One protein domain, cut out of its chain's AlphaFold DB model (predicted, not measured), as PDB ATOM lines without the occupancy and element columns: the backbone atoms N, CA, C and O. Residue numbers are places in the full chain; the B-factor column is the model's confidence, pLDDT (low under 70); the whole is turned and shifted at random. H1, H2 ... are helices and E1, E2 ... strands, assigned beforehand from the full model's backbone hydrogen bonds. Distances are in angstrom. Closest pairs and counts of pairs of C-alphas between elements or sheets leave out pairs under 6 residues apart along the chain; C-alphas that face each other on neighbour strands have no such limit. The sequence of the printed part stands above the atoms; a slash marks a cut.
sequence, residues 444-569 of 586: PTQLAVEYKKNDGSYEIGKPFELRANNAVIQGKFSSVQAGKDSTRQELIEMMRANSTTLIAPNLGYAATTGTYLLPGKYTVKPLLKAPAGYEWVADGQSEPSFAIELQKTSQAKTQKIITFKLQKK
ATOM      1  N   PRO A 444      78.745 133.039 144.402       95.81
ATOM      2  CA  PRO A 444      79.160 133.323 143.040       95.81
ATOM      3  C   PRO A 444      80.114 132.247 142.508       95.81
ATOM      4  O   PRO A 444      80.761 131.528 143.270       95.81
ATOM      5  N   THR A 445      80.252 132.177 141.187       95.56
ATOM      6  CA  THR A 445      81.185 131.285 140.486       95.56
ATOM      7  C   THR A 445      82.327 132.100 139.889       95.56
ATOM      8  O   THR A 445      82.089 133.059 139.155       95.56
ATOM      9  N   GLN A 446      83.573 131.734 140.179       95.31
ATOM     10  CA  GLN A 446      84.754 132.374 139.605       95.31
ATOM     11  C   GLN A 446      84.795 132.146 138.091       95.31
ATOM     12  O   GLN A 446      84.679 131.014 137.624       95.31
ATOM     13  N   LEU A 447      84.993 133.204 137.314       95.12
ATOM     14  CA  LEU A 447      85.242 133.118 135.882       95.12
ATOM     15  C   LEU A 447      86.756 133.094 135.630       95.12
ATOM     16  O   LEU A 447      87.444 134.079 135.895       95.12
ATOM     17  N   ALA A 448      87.251 131.994 135.064       94.06
ATOM     18  CA  ALA A 448      88.615 131.870 134.562       94.06
ATOM     19  C   ALA A 448      88.595 131.896 133.028       94.06
ATOM     20  O   ALA A 448      88.103 130.968 132.386       94.06
ATOM     21  N   VAL A 449      89.102 132.979 132.438       93.56
ATOM     22  CA  VAL A 449      89.282 133.091 130.984       93.56
ATOM     23  C   VAL A 449      90.739 132.828 130.657       93.56
ATOM     24  O   VAL A 449      91.614 133.495 131.202       93.56
ATOM     25  N   GLU A 450      90.993 131.906 129.739       92.94
ATOM     26  CA  GLU A 450      92.329 131.472 129.350       92.94
ATOM     27  C   GLU A 450      92.541 131.635 127.845       92.94
ATOM     28  O   GLU A 450      91.663 131.316 127.046       92.94
ATOM     29  N   TYR A 451      93.734 132.069 127.443       92.50
ATOM     30  CA  TYR A 451      94.156 132.096 126.043       92.50
ATOM     31  C   TYR A 451      95.234 131.041 125.828       92.50
ATOM     32  O   TYR A 451      96.362 131.213 126.283       92.50
ATOM     33  N   LYS A 452      94.895 129.941 125.155       91.44
ATOM     34  CA  LYS A 452      95.806 128.821 124.910       91.44
ATOM     35  C   LYS A 452      96.505 128.966 123.561       91.44
ATOM     36  O   LYS A 452      95.857 128.955 122.512       91.44
ATOM     37  N   LYS A 453      97.832 129.055 123.588       87.00
ATOM     38  CA  LYS A 453      98.683 129.072 122.393       87.00
ATOM     39  C   LYS A 453      98.801 127.684 121.757       87.00
ATOM     40  O   LYS A 453      98.497 126.660 122.369       87.00
ATOM     41  N   ASN A 454      99.322 127.655 120.531       84.31
ATOM     42  CA  ASN A 454      99.581 126.420 119.781       84.31
ATOM     43  C   ASN A 454     100.634 125.515 120.443       84.31
ATOM     44  O   ASN A 454     100.578 124.305 120.263       84.31
ATOM     45  N   ASP A 455     101.563 126.087 121.216       85.12
ATOM     46  CA  ASP A 455     102.573 125.344 121.989       85.12
ATOM     47  C   ASP A 455     102.013 124.729 123.288       85.12
ATOM     48  O   ASP A 455     102.728 124.054 124.022       85.12
ATOM     49  N   GLY A 456     100.726 124.955 123.579       83.75
ATOM     50  CA  GLY A 456     100.045 124.461 124.770       83.75
ATOM     51  C   GLY A 456     100.138 125.374 125.994       83.75
ATOM     52  O   GLY A 456      99.422 125.111 126.961       83.75
ATOM     53  N   SER A 457     100.941 126.442 125.953       88.44
ATOM     54  CA  SER A 457     101.055 127.430 127.033       88.44
ATOM     55  C   SER A 457      99.876 128.414 127.064       88.44
ATOM     56  O   SER A 457      99.137 128.560 126.083       88.44
ATOM     57  N   TYR A 458      99.693 129.099 128.199       89.12
ATOM     58  CA  TYR A 458      98.589 130.038 128.424       89.12
ATOM     59  C   TYR A 458      99.074 131.487 128.538       89.12
ATOM     60  O   TYR A 458     100.058 131.770 129.220       89.12
ATOM     61  N   GLU A 459      98.357 132.426 127.912       87.44
ATOM     62  CA  GLU A 459      98.547 133.864 128.129       87.44
ATOM     63  C   GLU A 459      97.604 134.397 129.216       87.44
ATOM     64  O   GLU A 459      96.381 134.471 129.043       87.44
ATOM     65  N   ILE A 460      98.194 134.821 130.331       86.50
ATOM     66  CA  ILE A 460      97.501 135.453 131.460       86.50
ATOM     67  C   ILE A 460      97.587 136.985 131.380       86.50
ATOM     68  O   ILE A 460      98.442 137.544 130.691       86.50
ATOM     69  N   GLY A 461      96.691 137.678 132.082       89.25
ATOM     70  CA  GLY A 461      96.651 139.140 132.138       89.25
ATOM     71  C   GLY A 461      96.161 139.817 130.852       89.25
ATOM     72  O   GLY A 461      96.308 141.030 130.708       89.25
ATOM     73  N   LYS A 462      95.606 139.063 129.896       93.44
ATOM     74  CA  LYS A 462      95.145 139.578 128.599       93.44
ATOM     75  C   LYS A 462      93.677 139.990 128.654       93.44
ATOM     76  O   LYS A 462      92.882 139.289 129.275       93.44
ATOM     77  N   PRO A 463      93.292 141.093 127.997       93.81
ATOM     78  CA  PRO A 463      91.957 141.644 128.151       93.81
ATOM     79  C   PRO A 463      90.892 140.751 127.513       93.81
ATOM     80  O   PRO A 463      91.117 140.130 126.469       93.81
ATOM     81  N   PHE A 464      89.707 140.738 128.109       93.81
ATOM     82  CA  PHE A 464      88.495 140.198 127.501       93.81
ATOM     83  C   PHE A 464      87.297 141.093 127.819       93.81
ATOM     84  O   PHE A 464      87.315 141.875 128.768       93.81
ATOM     85  N   GLU A 465      86.255 140.975 127.008       94.38
ATOM     86  CA  GLU A 465      84.976 141.632 127.232       94.38
ATOM     87  C   GLU A 465      83.996 140.624 127.829       94.38
ATOM     88  O   GLU A 465      83.888 139.490 127.356       94.38
ATOM     89  N   LEU A 466      83.281 141.043 128.870       94.88
ATOM     90  CA  LEU A 466      82.226 140.264 129.498       94.88
ATOM     91  C   LEU A 466      80.880 140.926 129.215       94.88
ATOM     92  O   LEU A 466      80.727 142.140 129.360       94.88
ATOM     93  N   ARG A 467      79.891 140.120 128.838       94.00
ATOM     94  CA  ARG A 467      78.517 140.561 128.603       94.00
ATOM     95  C   ARG A 467      77.550 139.796 129.487       94.00
ATOM     96  O   ARG A 467      77.731 138.599 129.696       94.00
ATOM     97  N   ALA A 468      76.494 140.468 129.930       93.50
ATOM     98  CA  ALA A 468      75.317 139.851 130.535       93.50
ATOM     99  C   ALA A 468      74.091 140.229 129.701       93.50
ATOM    100  O   ALA A 468      73.893 141.405 129.405       93.50
ATOM    101  N   ASN A 469      73.281 139.245 129.297       86.56
ATOM    102  CA  ASN A 469      72.105 139.466 128.437       86.56
ATOM    103  C   ASN A 469      72.407 140.349 127.202       86.56
ATOM    104  O   ASN A 469      71.656 141.268 126.887       86.56
ATOM    105  N   ASN A 470      73.533 140.089 126.527       83.12
ATOM    106  CA  ASN A 470      74.049 140.837 125.369       83.12
ATOM    107  C   ASN A 470      74.478 142.297 125.624       83.12
ATOM    108  O   ASN A 470      74.966 142.942 124.698       83.12
ATOM    109  N   ALA A 471      74.386 142.806 126.855       90.88
ATOM    110  CA  ALA A 471      74.927 144.109 127.231       90.88
ATOM    111  C   ALA A 471      76.369 143.975 127.743       90.88
ATOM    112  O   ALA A 471      76.666 143.089 128.547       90.88
ATOM    113  N   VAL A 472      77.258 144.864 127.292       92.19
ATOM    114  CA  VAL A 472      78.646 144.931 127.773       92.19
ATOM    115  C   VAL A 472      78.659 145.351 129.236       92.19
ATOM    116  O   VAL A 472      78.105 146.389 129.603       92.19
ATOM    117  N   ILE A 473      79.309 144.544 130.070       93.31
ATOM    118  CA  ILE A 473      79.548 144.885 131.465       93.31
ATOM    119  C   ILE A 473      80.755 145.819 131.510       93.31
ATOM    120  O   ILE A 473      81.833 145.482 131.022       93.31
ATOM    121  N   GLN A 474      80.568 147.000 132.094       89.19
ATOM    122  CA  GLN A 474      81.646 147.971 132.240       89.19
ATOM    123  C   GLN A 474      82.697 147.440 133.219       89.19
ATOM    124  O   GLN A 474      82.373 147.029 134.329       89.19
ATOM    125  N   GLY A 475      83.962 147.443 132.803       85.44
ATOM    126  CA  GLY A 475      85.061 146.946 133.621       85.44
ATOM    127  C   GLY A 475      86.298 146.605 132.799       85.44
ATOM    128  O   GLY A 475      86.257 146.534 131.572       85.44
ATOM    129  N   LYS A 476      87.419 146.400 133.494       87.88
ATOM    130  CA  LYS A 476      88.655 145.872 132.908       87.88
ATOM    131  C   LYS A 476      88.831 144.443 133.393       87.88
ATOM    132  O   LYS A 476      89.196 144.232 134.546       87.88
ATOM    133  N   PHE A 477      88.558 143.483 132.518       93.19
ATOM    134  CA  PHE A 477      88.701 142.066 132.829       93.19
ATOM    135  C   PHE A 477      89.924 141.493 132.128       93.19
ATOM    136  O   PHE A 477      90.169 141.781 130.956       93.19
ATOM    137  N   SER A 478      90.676 140.671 132.853       91.75
ATOM    138  CA  SER A 478      91.933 140.096 132.387       91.75
ATOM    139  C   SER A 478      91.936 138.589 132.581       91.75
ATOM    140  O   SER A 478      91.440 138.095 133.593       91.75
ATOM    141  N   SER A 479      92.501 137.864 131.615       90.94
ATOM    142  CA  SER A 479      92.639 136.413 131.662       90.94
ATOM    143  C   SER A 479      93.411 135.973 132.901       90.94
ATOM    144  O   SER A 479      94.397 136.600 133.300       90.94
ATOM    145  N   VAL A 480      92.971 134.870 133.490       88.69
ATOM    146  CA  VAL A 480      93.612 134.226 134.635       88.69
ATOM    147  C   VAL A 480      93.670 132.736 134.352       88.69
ATOM    148  O   VAL A 480      92.754 132.182 133.748       88.69
ATOM    149  N   GLN A 481      94.758 132.094 134.763       84.06
ATOM    150  CA  GLN A 481      94.865 130.647 134.646       84.06
ATOM    151  C   GLN A 481      93.873 129.984 135.605       84.06
ATOM    152  O   GLN A 481      93.729 130.423 136.749       84.06
ATOM    153  N   ALA A 482      93.198 128.935 135.138       85.81
ATOM    154  CA  ALA A 482      92.301 128.142 135.958       85.81
ATOM    155  C   ALA A 482      93.057 127.574 137.165       85.81
ATOM    156  O   ALA A 482      94.085 126.906 137.037       85.81
ATOM    157  N   GLY A 483      92.546 127.889 138.352       83.88
ATOM    158  CA  GLY A 483      93.043 127.373 139.620       83.88
ATOM    159  C   GLY A 483      92.165 126.255 140.168       83.88
ATOM    160  O   GLY A 483      91.212 125.809 139.533       83.88
ATOM    161  N   LYS A 484      92.452 125.846 141.404       87.44
ATOM    162  CA  LYS A 484      91.543 125.002 142.185       87.44
ATOM    163  C   LYS A 484      90.197 125.718 142.374       87.44
ATOM    164  O   LYS A 484      90.176 126.924 142.616       87.44
ATOM    165  N   ASP A 485      89.103 124.961 142.305       88.44
ATOM    166  CA  ASP A 485      87.766 125.435 142.676       88.44
ATOM    167  C   ASP A 485      87.793 126.056 144.084       88.44
ATOM    168  O   ASP A 485      88.250 125.423 145.043       88.44
ATOM    169  N   SER A 486      87.297 127.291 144.206       90.38
ATOM    170  CA  SER A 486      87.156 127.957 145.499       90.38
ATOM    171  C   SER A 486      86.185 127.186 146.387       90.38
ATOM    172  O   SER A 486      85.096 126.794 145.968       90.38
ATOM    173  N   THR A 487      86.549 126.992 147.642       91.31
ATOM    174  CA  THR A 487      85.655 126.459 148.661       91.31
ATOM    175  C   THR A 487      84.557 127.471 148.993       91.31
ATOM    176  O   THR A 487      84.701 128.679 148.797       91.31
ATOM    177  N   ARG A 488      83.448 126.991 149.568       90.81
ATOM    178  CA  ARG A 488      82.362 127.861 150.047       90.81
ATOM    179  C   ARG A 488      82.864 128.943 151.008       90.81
ATOM    180  O   ARG A 488      82.395 130.073 150.935       90.81
ATOM    181  N   GLN A 489      83.795 128.593 151.893       92.69
ATOM    182  CA  GLN A 489      84.350 129.520 152.876       92.69
ATOM    183  C   GLN A 489      85.195 130.611 152.205       92.69
ATOM    184  O   GLN A 489      84.978 131.787 152.478       92.69
ATOM    185  N   GLU A 490      86.053 130.247 151.247       94.19
ATOM    186  CA  GLU A 490      86.841 131.213 150.463       94.19
ATOM    187  C   GLU A 490      85.940 132.185 149.679       94.19
ATOM    188  O   GLU A 490      86.226 133.379 149.607       94.19
ATOM    189  N   LEU A 491      84.809 131.712 149.134       95.00
ATOM    190  CA  LEU A 491      83.829 132.585 148.473       95.00
ATOM    191  C   LEU A 491      83.172 133.568 149.455       95.00
ATOM    192  O   LEU A 491      82.966 134.731 149.111       95.00
ATOM    193  N   ILE A 492      82.836 133.119 150.669       95.00
ATOM    194  CA  ILE A 492      82.265 133.983 151.714       95.00
ATOM    195  C   ILE A 492      83.282 135.041 152.144       95.00
ATOM    196  O   ILE A 492      82.932 136.219 152.229       95.00
ATOM    197  N   GLU A 493      84.530 134.642 152.380       96.19
ATOM    198  CA  GLU A 493      85.624 135.545 152.749       96.19
ATOM    199  C   GLU A 493      85.883 136.579 151.654       96.19
ATOM    200  O   GLU A 493      85.943 137.774 151.944       96.19
ATOM    201  N   MET A 494      85.911 136.151 150.389       95.69
ATOM    202  CA  MET A 494      86.010 137.049 149.241       95.69
ATOM    203  C   MET A 494      84.857 138.059 149.222       95.69
ATOM    204  O   MET A 494      85.098 139.259 149.109       95.69
ATOM    205  N   MET A 495      83.606 137.622 149.405       95.88
ATOM    206  CA  MET A 495      82.457 138.537 149.424       95.88
ATOM    207  C   MET A 495      82.472 139.521 150.606       95.88
ATOM    208  O   MET A 495      81.838 140.574 150.507       95.88
ATOM    209  N   ARG A 496      83.128 139.176 151.727       95.38
ATOM    210  CA  ARG A 496      83.259 140.030 152.925       95.38
ATOM    211  C   ARG A 496      84.459 140.973 152.863       95.38
ATOM    212  O   ARG A 496      84.495 141.939 153.619       95.38
ATOM    213  N   ALA A 497      85.441 140.705 152.006       96.50
ATOM    214  CA  ALA A 497      86.639 141.523 151.915       96.50
ATOM    215  C   ALA A 497      86.310 142.944 151.426       96.50
ATOM    216  O   ALA A 497      85.680 143.127 150.385       96.50
ATOM    217  N   ASN A 498      86.817 143.960 152.130       94.56
ATOM    218  CA  ASN A 498      86.636 145.370 151.755       94.56
ATOM    219  C   ASN A 498      87.248 145.718 150.385       94.56
ATOM    220  O   ASN A 498      86.866 146.714 149.777       94.56
ATOM    221  N   SER A 499      88.191 144.907 149.893       94.94
ATOM    222  CA  SER A 499      88.780 145.026 148.552       94.94
ATOM    223  C   SER A 499      87.861 144.526 147.433       94.94
ATOM    224  O   SER A 499      88.134 144.784 146.261       94.94
ATOM    225  N   THR A 500      86.783 143.819 147.769       95.81
ATOM    226  CA  THR A 500      85.818 143.303 146.803       95.81
ATOM    227  C   THR A 500      84.800 144.375 146.443       95.81
ATOM    228  O   THR A 500      84.237 145.042 147.308       95.81
ATOM    229  N   THR A 501      84.512 144.523 145.156       95.25
ATOM    230  CA  THR A 501      83.514 145.463 144.628       95.25
ATOM    231  C   THR A 501      82.496 144.729 143.767       95.25
ATOM    232  O   THR A 501      82.728 143.591 143.361       95.25
ATOM    233  N   LEU A 502      81.348 145.347 143.484       94.25
ATOM    234  CA  LEU A 502      80.423 144.805 142.487       94.25
ATOM    235  C   LEU A 502      80.931 145.150 141.090       94.25
ATOM    236  O   LEU A 502      81.229 146.310 140.819       94.25
ATOM    237  N   ILE A 503      80.958 144.165 140.192       92.88
ATOM    238  CA  ILE A 503      81.238 144.421 138.770       92.88
ATOM    239  C   ILE A 503      80.089 145.241 138.174       92.88
ATOM    240  O   ILE A 503      80.286 146.206 137.444       92.88
ATOM    241  N   ALA A 504      78.867 144.833 138.503       87.75
ATOM    242  CA  ALA A 504      77.642 145.542 138.201       87.75
ATOM    243  C   ALA A 504      76.529 145.041 139.139       87.75
ATOM    244  O   ALA A 504      76.636 143.939 139.698       87.75
ATOM    245  N   PRO A 505      75.451 145.822 139.326       83.69
ATOM    246  CA  PRO A 505      74.383 145.453 140.244       83.69
ATOM    247  C   PRO A 505      73.748 144.097 139.872       83.69
ATOM    248  O   PRO A 505      73.196 143.948 138.787       83.69
ATOM    249  N   ASN A 506      73.782 143.129 140.795       83.38
ATOM    250  CA  ASN A 506      73.283 141.745 140.644       83.38
ATOM    251  C   ASN A 506      73.998 140.876 139.587       83.38
ATOM    252  O   ASN A 506      73.448 139.855 139.190       83.38
ATOM    253  N   LEU A 507      75.202 141.246 139.134       91.06
ATOM    254  CA  LEU A 507      75.931 140.466 138.118       91.06
ATOM    255  C   LEU A 507      77.180 139.760 138.658       91.06
ATOM    256  O   LEU A 507      77.592 138.740 138.112       91.06
ATOM    257  N   GLY A 508      77.774 140.248 139.745       93.56
ATOM    258  CA  GLY A 508      78.964 139.615 140.305       93.56
ATOM    259  C   GLY A 508      79.876 140.552 141.078       93.56
ATOM    260  O   GLY A 508      79.566 141.726 141.289       93.56
ATOM    261  N   TYR A 509      81.028 140.011 141.454       95.44
ATOM    262  CA  TYR A 509      82.050 140.633 142.276       95.44
ATOM    263  C   TYR A 509      83.396 140.686 141.549       95.44
ATOM    264  O   TYR A 509      83.819 139.714 140.923       95.44
ATOM    265  N   ALA A 510      84.077 141.821 141.658       93.88
ATOM    266  CA  ALA A 510      85.479 141.974 141.305       93.88
ATOM    267  C   ALA A 510      86.289 141.963 142.600       93.88
ATOM    268  O   ALA A 510      86.107 142.831 143.455       93.88
ATOM    269  N   ALA A 511      87.173 140.979 142.734       92.38
ATOM    270  CA  ALA A 511      88.091 140.839 143.854       92.38
ATOM    271  C   ALA A 511      89.535 140.778 143.344       92.38
ATOM    272  O   ALA A 511      89.789 140.558 142.158       92.38
ATOM    273  N   THR A 512      90.503 140.920 144.248       85.94
ATOM    274  CA  THR A 512      91.934 140.783 143.919       85.94
ATOM    275  C   THR A 512      92.275 139.410 143.336       85.94
ATOM    276  O   THR A 512      93.201 139.289 142.540       85.94
ATOM    277  N   THR A 513      91.503 138.385 143.696       84.50
ATOM    278  CA  THR A 513      91.642 136.999 143.232       84.50
ATOM    279  C   THR A 513      90.928 136.717 141.906       84.50
ATOM    280  O   THR A 513      91.058 135.619 141.365       84.50
ATOM    281  N   GLY A 514      90.172 137.678 141.358       90.19
ATOM    282  CA  GLY A 514      89.562 137.567 140.035       90.19
ATOM    283  C   GLY A 514      88.118 138.058 139.939       90.19
ATOM    284  O   GLY A 514      87.623 138.836 140.755       90.19
ATOM    285  N   THR A 515      87.451 137.604 138.879       94.31
ATOM    286  CA  THR A 515      86.066 137.956 138.534       94.31
ATOM    287  C   THR A 515      85.138 136.829 138.971       94.31
ATOM    288  O   THR A 515      85.351 135.681 138.589       94.31
ATOM    289  N   TYR A 516      84.100 137.141 139.741       95.56
ATOM    290  CA  TYR A 516      83.144 136.168 140.270       95.56
ATOM    291  C   TYR A 516      81.735 136.546 139.831       95.56
ATOM    292  O   TYR A 516      81.294 137.662 140.069       95.56
ATOM    293  N   LEU A 517      81.019 135.632 139.192       96.06
ATOM    294  CA  LEU A 517      79.715 135.891 138.592       96.06
ATOM    295  C   LEU A 517      78.591 135.328 139.452       96.06
ATOM    296  O   LEU A 517      78.687 134.213 139.963       96.06
ATOM    297  N   LEU A 518      77.510 136.089 139.577       95.31
ATOM    298  CA  LEU A 518      76.264 135.601 140.166       95.31
ATOM    299  C   LEU A 518      75.467 134.774 139.141       95.31
ATOM    300  O   LEU A 518      75.756 134.854 137.942       95.31
ATOM    301  N   PRO A 519      74.463 133.987 139.567       93.31
ATOM    302  CA  PRO A 519      73.628 133.228 138.643       93.31
ATOM    303  C   PRO A 519      73.027 134.101 137.535       93.31
ATOM    304  O   PRO A 519      72.473 135.167 137.799       93.31
ATOM    305  N   GLY A 520      73.151 133.659 136.284       93.38
ATOM    306  CA  GLY A 520      72.786 134.463 135.118       93.38
ATOM    307  C   GLY A 520      73.321 133.905 133.802       93.38
ATOM    308  O   GLY A 520      73.990 132.873 133.772       93.38
ATOM    309  N   LYS A 521      73.016 134.595 132.697       94.81
ATOM    310  CA  LYS A 521      73.499 134.263 131.351       94.81
ATOM    311  C   LYS A 521      74.554 135.269 130.912       94.81
ATOM    312  O   LYS A 521      74.302 136.476 130.921       94.81
ATOM    313  N   TYR A 522      75.699 134.753 130.482       95.25
ATOM    314  CA  TYR A 522      76.874 135.545 130.157       95.25
ATOM    315  C   TYR A 522      77.471 135.136 128.817       95.25
ATOM    316  O   TYR A 522      77.327 133.995 128.379       95.25
ATOM    317  N   THR A 523      78.186 136.071 128.204       94.69
ATOM    318  CA  THR A 523      79.012 135.827 127.019       94.69
ATOM    319  C   THR A 523      80.378 136.452 127.252       94.69
ATOM    320  O   THR A 523      80.470 137.544 127.814       94.69
ATOM    321  N   VAL A 524      81.440 135.775 126.820       93.75
ATOM    322  CA  VAL A 524      82.802 136.322 126.846       93.75
ATOM    323  C   VAL A 524      83.282 136.517 125.419       93.75
ATOM    324  O   VAL A 524      83.078 135.650 124.575       93.75
ATOM    325  N   LYS A 525      83.940 137.642 125.153       92.00
ATOM    326  CA  LYS A 525      84.543 137.947 123.856       92.00
ATOM    327  C   LYS A 525      86.032 138.259 124.019       92.00
ATOM    328  O   LYS A 525      86.394 139.049 124.898       92.00
ATOM    329  N   PRO A 526      86.910 137.683 123.183       92.00
ATOM    330  CA  PRO A 526      88.331 137.953 123.277       92.00
ATOM    331  C   PRO A 526      88.640 139.362 122.753       92.00
ATOM    332  O   PRO A 526      88.232 139.726 121.651       92.00
ATOM    333  N   LEU A 527      89.383 140.153 123.533       92.25
ATOM    334  CA  LEU A 527      89.905 141.461 123.099       92.25
ATOM    335  C   LEU A 527      91.389 141.393 122.710       92.25
ATOM    336  O   LEU A 527      91.946 142.352 122.175       92.25
ATOM    337  N   LEU A 528      92.039 140.255 122.960       90.94
ATOM    338  CA  LEU A 528      93.402 139.999 122.521       90.94
ATOM    339  C   LEU A 528      93.458 139.895 120.990       90.94
ATOM    340  O   LEU A 528      92.757 139.089 120.381       90.94
ATOM    341  N   LYS A 529      94.332 140.680 120.353       89.81
ATOM    342  CA  LYS A 529      94.541 140.607 118.901       89.81
ATOM    343  C   LYS A 529      95.163 139.256 118.532       89.81
ATOM    344  O   LYS A 529      96.251 138.927 119.000       89.81
ATOM    345  N   ALA A 530      94.482 138.484 117.690       87.81
ATOM    346  CA  ALA A 530      95.012 137.225 117.175       87.81
ATOM    347  C   ALA A 530      96.153 137.462 116.157       87.81
ATOM    348  O   ALA A 530      96.148 138.485 115.459       87.81
ATOM    349  N   PRO A 531      97.112 136.524 116.031       88.75
ATOM    350  CA  PRO A 531      98.098 136.523 114.954       88.75
ATOM    351  C   PRO A 531      97.453 136.567 113.561       88.75
ATOM    352  O   PRO A 531      96.315 136.136 113.362       88.75
ATOM    353  N   ALA A 532      98.194 137.065 112.568       87.06
ATOM    354  CA  ALA A 532      97.704 137.166 111.195       87.06
ATOM    355  C   ALA A 532      97.242 135.799 110.653       87.06
ATOM    356  O   ALA A 532      97.948 134.801 110.773       87.06
ATOM    357  N   GLY A 533      96.049 135.759 110.054       87.44
ATOM    358  CA  GLY A 533      95.444 134.523 109.540       87.44
ATOM    359  C   GLY A 533      94.768 133.634 110.594       87.44
ATOM    360  O   GLY A 533      94.210 132.604 110.222       87.44
ATOM    361  N   TYR A 534      94.765 134.037 111.868       89.69
ATOM    362  CA  TYR A 534      94.113 133.319 112.965       89.69
ATOM    363  C   TYR A 534      93.066 134.177 113.678       89.69
ATOM    364  O   TYR A 534      93.047 135.405 113.563       89.69
ATOM    365  N   GLU A 535      92.196 133.513 114.425       89.75
ATOM    366  CA  GLU A 535      91.218 134.093 115.340       89.75
ATOM    367  C   GLU A 535      91.174 133.312 116.657       89.75
ATOM    368  O   GLU A 535      91.557 132.143 116.709       89.75
ATOM    369  N   TRP A 536      90.738 133.977 117.726       90.75
ATOM    370  CA  TRP A 536      90.511 133.351 119.026       90.75
ATOM    371  C   TRP A 536      89.077 132.834 119.092       90.75
ATOM    372  O   TRP A 536      88.137 133.617 118.973       90.75
ATOM    373  N   VAL A 537      88.914 131.532 119.312       89.56
ATOM    374  CA  VAL A 537      87.606 130.872 119.439       89.56
ATOM    375  C   VAL A 537      87.571 129.980 120.674       89.56
ATOM    376  O   VAL A 537      88.575 129.364 121.034       89.56
ATOM    377  N   ALA A 538      86.418 129.888 121.318       89.06
ATOM    378  CA  ALA A 538      86.142 128.928 122.378       89.06
ATOM    379  C   ALA A 538      85.110 127.926 121.855       89.06
ATOM    380  O   ALA A 538      84.066 128.329 121.352       89.06
ATOM    381  N   ASP A 539      85.419 126.629 121.914       76.81
ATOM    382  CA  ASP A 539      84.543 125.545 121.434       76.81
ATOM    383  C   ASP A 539      83.968 125.768 120.015       76.81
ATOM    384  O   ASP A 539      82.826 125.428 119.717       76.81
ATOM    385  N   GLY A 540      84.769 126.360 119.118       69.00
ATOM    386  CA  GLY A 540      84.370 126.663 117.736       69.00
ATOM    387  C   GLY A 540      83.477 127.900 117.574       69.00
ATOM    388  O   GLY A 540      83.018 128.173 116.468       69.00
ATOM    389  N   GLN A 541      83.243 128.662 118.644       72.31
ATOM    390  CA  GLN A 541      82.489 129.915 118.642       72.31
ATOM    391  C   GLN A 541      83.396 131.097 119.011       72.31
ATOM    392  O   GLN A 541      84.226 131.014 119.916       72.31
ATOM    393  N   SER A 542      83.238 132.227 118.323       68.50
ATOM    394  CA  SER A 542      83.982 133.462 118.621       68.50
ATOM    395  C   SER A 542      83.470 134.187 119.874       68.50
ATOM    396  O   SER A 542      84.226 134.910 120.520       68.50
ATOM    397  N   GLU A 543      82.203 133.972 120.236       77.06
ATOM    398  CA  GLU A 543      81.531 134.575 121.392       77.06
ATOM    399  C   GLU A 543      80.803 133.477 122.200       77.06
ATOM    400  O   GLU A 543      79.593 133.305 122.048       77.06
ATOM    401  N   PRO A 544      81.512 132.683 123.030       85.12
ATOM    402  CA  PRO A 544      80.903 131.620 123.832       85.12
ATOM    403  C   PRO A 544      79.888 132.173 124.839       85.12
ATOM    404  O   PRO A 544      80.243 132.926 125.754       85.12
ATOM    405  N   SER A 545      78.632 131.742 124.714       89.56
ATOM    406  CA  SER A 545      77.586 131.978 125.713       89.56
ATOM    407  C   SER A 545      77.513 130.835 126.725       89.56
ATOM    408  O   SER A 545      77.588 129.660 126.374       89.56
ATOM    409  N   PHE A 546      77.327 131.169 127.998       91.75
ATOM    410  CA  PHE A 546      77.180 130.200 129.080       91.75
ATOM    411  C   PHE A 546      76.233 130.709 130.167       91.75
ATOM    412  O   PHE A 546      75.984 131.906 130.310       91.75
ATOM    413  N   ALA A 547      75.712 129.775 130.957       92.31
ATOM    414  CA  ALA A 547      74.959 130.081 132.161       92.31
ATOM    415  C   ALA A 547      75.820 129.815 133.398       92.31
ATOM    416  O   ALA A 547      76.571 128.838 133.450       92.31
ATOM    417  N   ILE A 548      75.691 130.689 134.390       93.94
ATOM    418  CA  ILE A 548      76.080 130.415 135.767       93.94
ATOM    419  C   ILE A 548      74.806 130.025 136.498       93.94
ATOM    420  O   ILE A 548      73.846 130.796 136.546       93.94
ATOM    421  N   GLU A 549      74.789 128.811 137.032       91.94
ATOM    422  CA  GLU A 549      73.683 128.329 137.843       91.94
ATOM    423  C   GLU A 549      73.926 128.607 139.323       91.94
ATOM    424  O   GLU A 549      75.055 128.781 139.782       91.94
ATOM    425  N   LEU A 550      72.837 128.629 140.084       91.50
ATOM    426  CA  LEU A 550      72.899 128.702 141.533       91.50
ATOM    427  C   LEU A 550      73.571 127.436 142.091       91.50
ATOM    428  O   LEU A 550      73.187 126.319 141.742       91.50
ATOM    429  N   GLN A 551      74.543 127.599 142.989       90.31
ATOM    430  CA  GLN A 551      75.328 126.493 143.555       90.31
ATOM    431  C   GLN A 551      74.533 125.690 144.598       90.31
ATOM    432  O   GLN A 551      74.729 125.816 145.804       90.31
ATOM    433  N   LYS A 552      73.589 124.862 144.142       87.25
ATOM    434  CA  LYS A 552      72.631 124.170 145.022       87.25
ATOM    435  C   LYS A 552      73.230 123.026 145.851       87.25
ATOM    436  O   LYS A 552      72.623 122.635 146.843       87.25
ATOM    437  N   THR A 553      74.386 122.485 145.469       83.88
ATOM    438  CA  THR A 553      75.012 121.329 146.131       83.88
ATOM    439  C   THR A 553      76.473 121.602 146.472       83.88
ATOM    440  O   THR A 553      77.102 122.487 145.896       83.88
ATOM    441  N   SER A 554      77.038 120.817 147.394       76.44
ATOM    442  CA  SER A 554      78.459 120.904 147.758       76.44
ATOM    443  C   SER A 554      79.408 120.454 146.644       76.44
ATOM    444  O   SER A 554      80.586 120.791 146.702       76.44
ATOM    445  N   GLN A 555      78.920 119.716 145.639       78.81
ATOM    446  CA  GLN A 555      79.707 119.326 144.462       78.81
ATOM    447  C   GLN A 555      79.593 120.319 143.294       78.81
ATOM    448  O   GLN A 555      80.175 120.078 142.235       78.81
ATOM    449  N   ALA A 556      78.816 121.398 143.435       83.69
ATOM    450  CA  ALA A 556      78.690 122.394 142.380       83.69
ATOM    451  C   ALA A 556      80.059 123.033 142.097       83.69
ATOM    452  O   ALA A 556      80.744 123.476 143.019       83.69
ATOM    453  N   LYS A 557      80.447 123.091 140.818       85.88
ATOM    454  CA  LYS A 557      81.694 123.748 140.415       85.88
ATOM    455  C   LYS A 557      81.626 125.232 140.747       85.88
ATOM    456  O   LYS A 557      80.708 125.935 140.319       85.88
ATOM    457  N   THR A 558      82.624 125.699 141.482       90.38
ATOM    458  CA  THR A 558      82.746 127.100 141.888       90.38
ATOM    459  C   THR A 558      83.622 127.899 140.934       90.38
ATOM    460  O   THR A 558      83.711 129.116 141.077       90.38
ATOM    461  N   GLN A 559      84.182 127.253 139.908       93.19
ATOM    462  CA  GLN A 559      84.847 127.893 138.785       93.19
ATOM    463  C   GLN A 559      84.198 127.522 137.443       93.19
ATOM    464  O   GLN A 559      83.852 126.371 137.161       93.19
ATOM    465  N   LYS A 560      84.068 128.523 136.571       94.19
ATOM    466  CA  LYS A 560      83.736 128.381 135.155       94.19
ATOM    467  C   LYS A 560      84.965 128.752 134.333       94.19
ATOM    468  O   LYS A 560      85.414 129.894 134.375       94.19
ATOM    469  N   ILE A 561      85.469 127.788 133.569       93.31
ATOM    470  CA  ILE A 561      86.639 127.960 132.704       93.31
ATOM    471  C   ILE A 561      86.167 128.190 131.266       93.31
ATOM    472  O   ILE A 561      85.331 127.434 130.764       93.31
ATOM    473  N   ILE A 562      86.699 129.225 130.616       93.69
ATOM    474  CA  ILE A 562      86.525 129.517 129.191       93.69
ATOM    475  C   ILE A 562      87.910 129.606 128.557       93.69
ATOM    476  O   ILE A 562      88.660 130.543 128.830       93.69
ATOM    477  N   THR A 563      88.242 128.653 127.691       93.62
ATOM    478  CA  THR A 563      89.546 128.612 127.019       93.62
ATOM    479  C   THR A 563      89.398 129.007 125.551       93.62
ATOM    480  O   THR A 563      88.816 128.268 124.755       93.62
ATOM    481  N   PHE A 564      89.984 130.139 125.169       93.75
ATOM    482  CA  PHE A 564      90.150 130.539 123.777       93.75
ATOM    483  C   PHE A 564      91.383 129.867 123.172       93.75
ATOM    484  O   PHE A 564      92.476 129.925 123.734       93.75
ATOM    485  N   LYS A 565      91.219 129.249 122.004       92.44
ATOM    486  CA  LYS A 565      92.289 128.634 121.209       92.44
ATOM    487  C   LYS A 565      92.417 129.366 119.878       92.44
ATOM    488  O   LYS A 565      91.437 129.914 119.371       92.44
ATOM    489  N   LEU A 566      93.618 129.362 119.307       90.31
ATOM    490  CA  LEU A 566      93.834 129.882 117.960       90.31
ATOM    491  C   LEU A 566      93.229 128.931 116.926       90.31
ATOM    492  O   LEU A 566      93.603 127.763 116.845       90.31
ATOM    493  N   GLN A 567      92.339 129.457 116.092       88.00
ATOM    494  CA  GLN A 567      91.821 128.781 114.910       88.00
ATOM    495  C   GLN A 567      92.253 129.544 113.663       88.00
ATOM    496  O   GLN A 567      92.252 130.775 113.629       88.00
ATOM    497  N   LYS A 568      92.663 128.814 112.624       87.50
ATOM    498  CA  LYS A 568      92.982 129.412 111.328       87.50
ATOM    499  C   LYS A 568      91.688 129.930 110.705       87.50
ATOM    500  O   LYS A 568      90.742 129.158 110.552       87.50
ATOM    501  N   LYS A 569      91.665 131.206 110.317       84.88
ATOM    502  CA  LYS A 569      90.513 131.799 109.629       84.88
ATOM    503  C   LYS A 569      90.234 131.002 108.359       84.88
ATOM    504  O   LYS A 569      91.160 130.748 107.580       84.88
TER     505      LYS A 569
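AT A GLANCE: This is residues 444 to 569 of the 586 residues of an uncharacterized protein of Mageeibacillus indolicus (UniProt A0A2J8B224). A long six-strand sheet, E3 E4 E5 E1 E9 E7, is curled like part of a barrel, and a small second sheet, E2 E6 E8, lies over the hollow of that curve. H1 sits at one end of the body beside E4, E7 lies toward the other end, and E1 runs nearest to the middle. The printed part has 126 residues with one named helix and nine named strands, in the order E1 E2 H1 E3 E4 E5 E6 E7 E8 E9; the larger sheet is mixed, the smaller antiparallel. The class is mostly strand, though under half of the residues, 60 of 126, are in named elements. The whole is compact, with a radius of gyration of the C-alphas of 14.6 A, and its outline is elongated, spanning 45 by 29 by 26 A.

HOW THE PARTS SIT: E1, residues 445 to 452, is an inner strand of the larger sheet. E9, residues 559 to 568, is a parallel neighbour of E1, with 21 degrees between their directions; N 448 and O 560, at 2.9 A, and N 560 and O 446, at 2.8 A, are within hydrogen-bond range. E5, residues 514 to 517, is an antiparallel neighbour of E1 at 124 degrees, with N 447 and O 515 at 2.8 A. E3, residues 501 to 504, E4, residues 508 to 511, and E5 form a meander, each strand the antiparallel neighbour of the one before. E3 and E4 are a hairpin, with N 501 and O 510 at 2.9 A; E4 and E5 are another, with N 509 and O 516 at 2.7 A. E7, residues 534 to 537, is an edge strand, antiparallel to E9, with N 565 and O 537 at 2.8 A. The pairing is staggered: E9 pairs with E1 over residues 559 to 565 and with E7 over residues 565 to 568. This sheet is strongly twisted. H1, residues 488 to 496, only grazes it with residues 491 to 495; its closest C-alpha to E4 is that of Met 494, 6.9 A from that of Ala 511. In H1 every O i to N i+4 pair is within hydrogen-bond range. In the second sheet E6, residues 520 to 526, is the inner strand. E2, residues 463 to 468, is antiparallel to it at 152 degrees, with N 467 and O 523 at 2.8 A; E8, residues 545 to 548, is antiparallel to it at 138 degrees, with N 548 and O 520 at 2.8 A. E1 and E6 are near each other. E5 and E6 meet only through their link. The closest C-alphas of E1 and E8, those of Thr 445 and Ile 548, are 7.0 A apart, and those of E6 and E7, Pro 526 and Trp 536, are 6.6 A apart. E2 is apart from E9.

IN THESE COORDINATES: E1 begins at C-alpha 445, (81.185, 131.285, 140.486), and measures 21.5 A; E2 measures 16.9 A. H1 begins at C-alpha 488, (82.362, 127.861, 150.047), and measures 12.5 A. E6 measures 19.9 A. E9, the longest strand with 10 residues, measures 28.7 A and ends at C-alpha 568, (92.982, 129.412, 111.328).

THE WHOLE: The two C-alphas farthest apart, those of Arg 496 and Gly 533, are 45.4 A apart. The printed part has no cut. The link from E2 to H1, residues 469 to 487, is long; residues 471 to 472 and 477 to 478 of it pair with E2. The mean pLDDT of the printed part is 90.1, and the model's confidence is under 70 at residues 540 and 542.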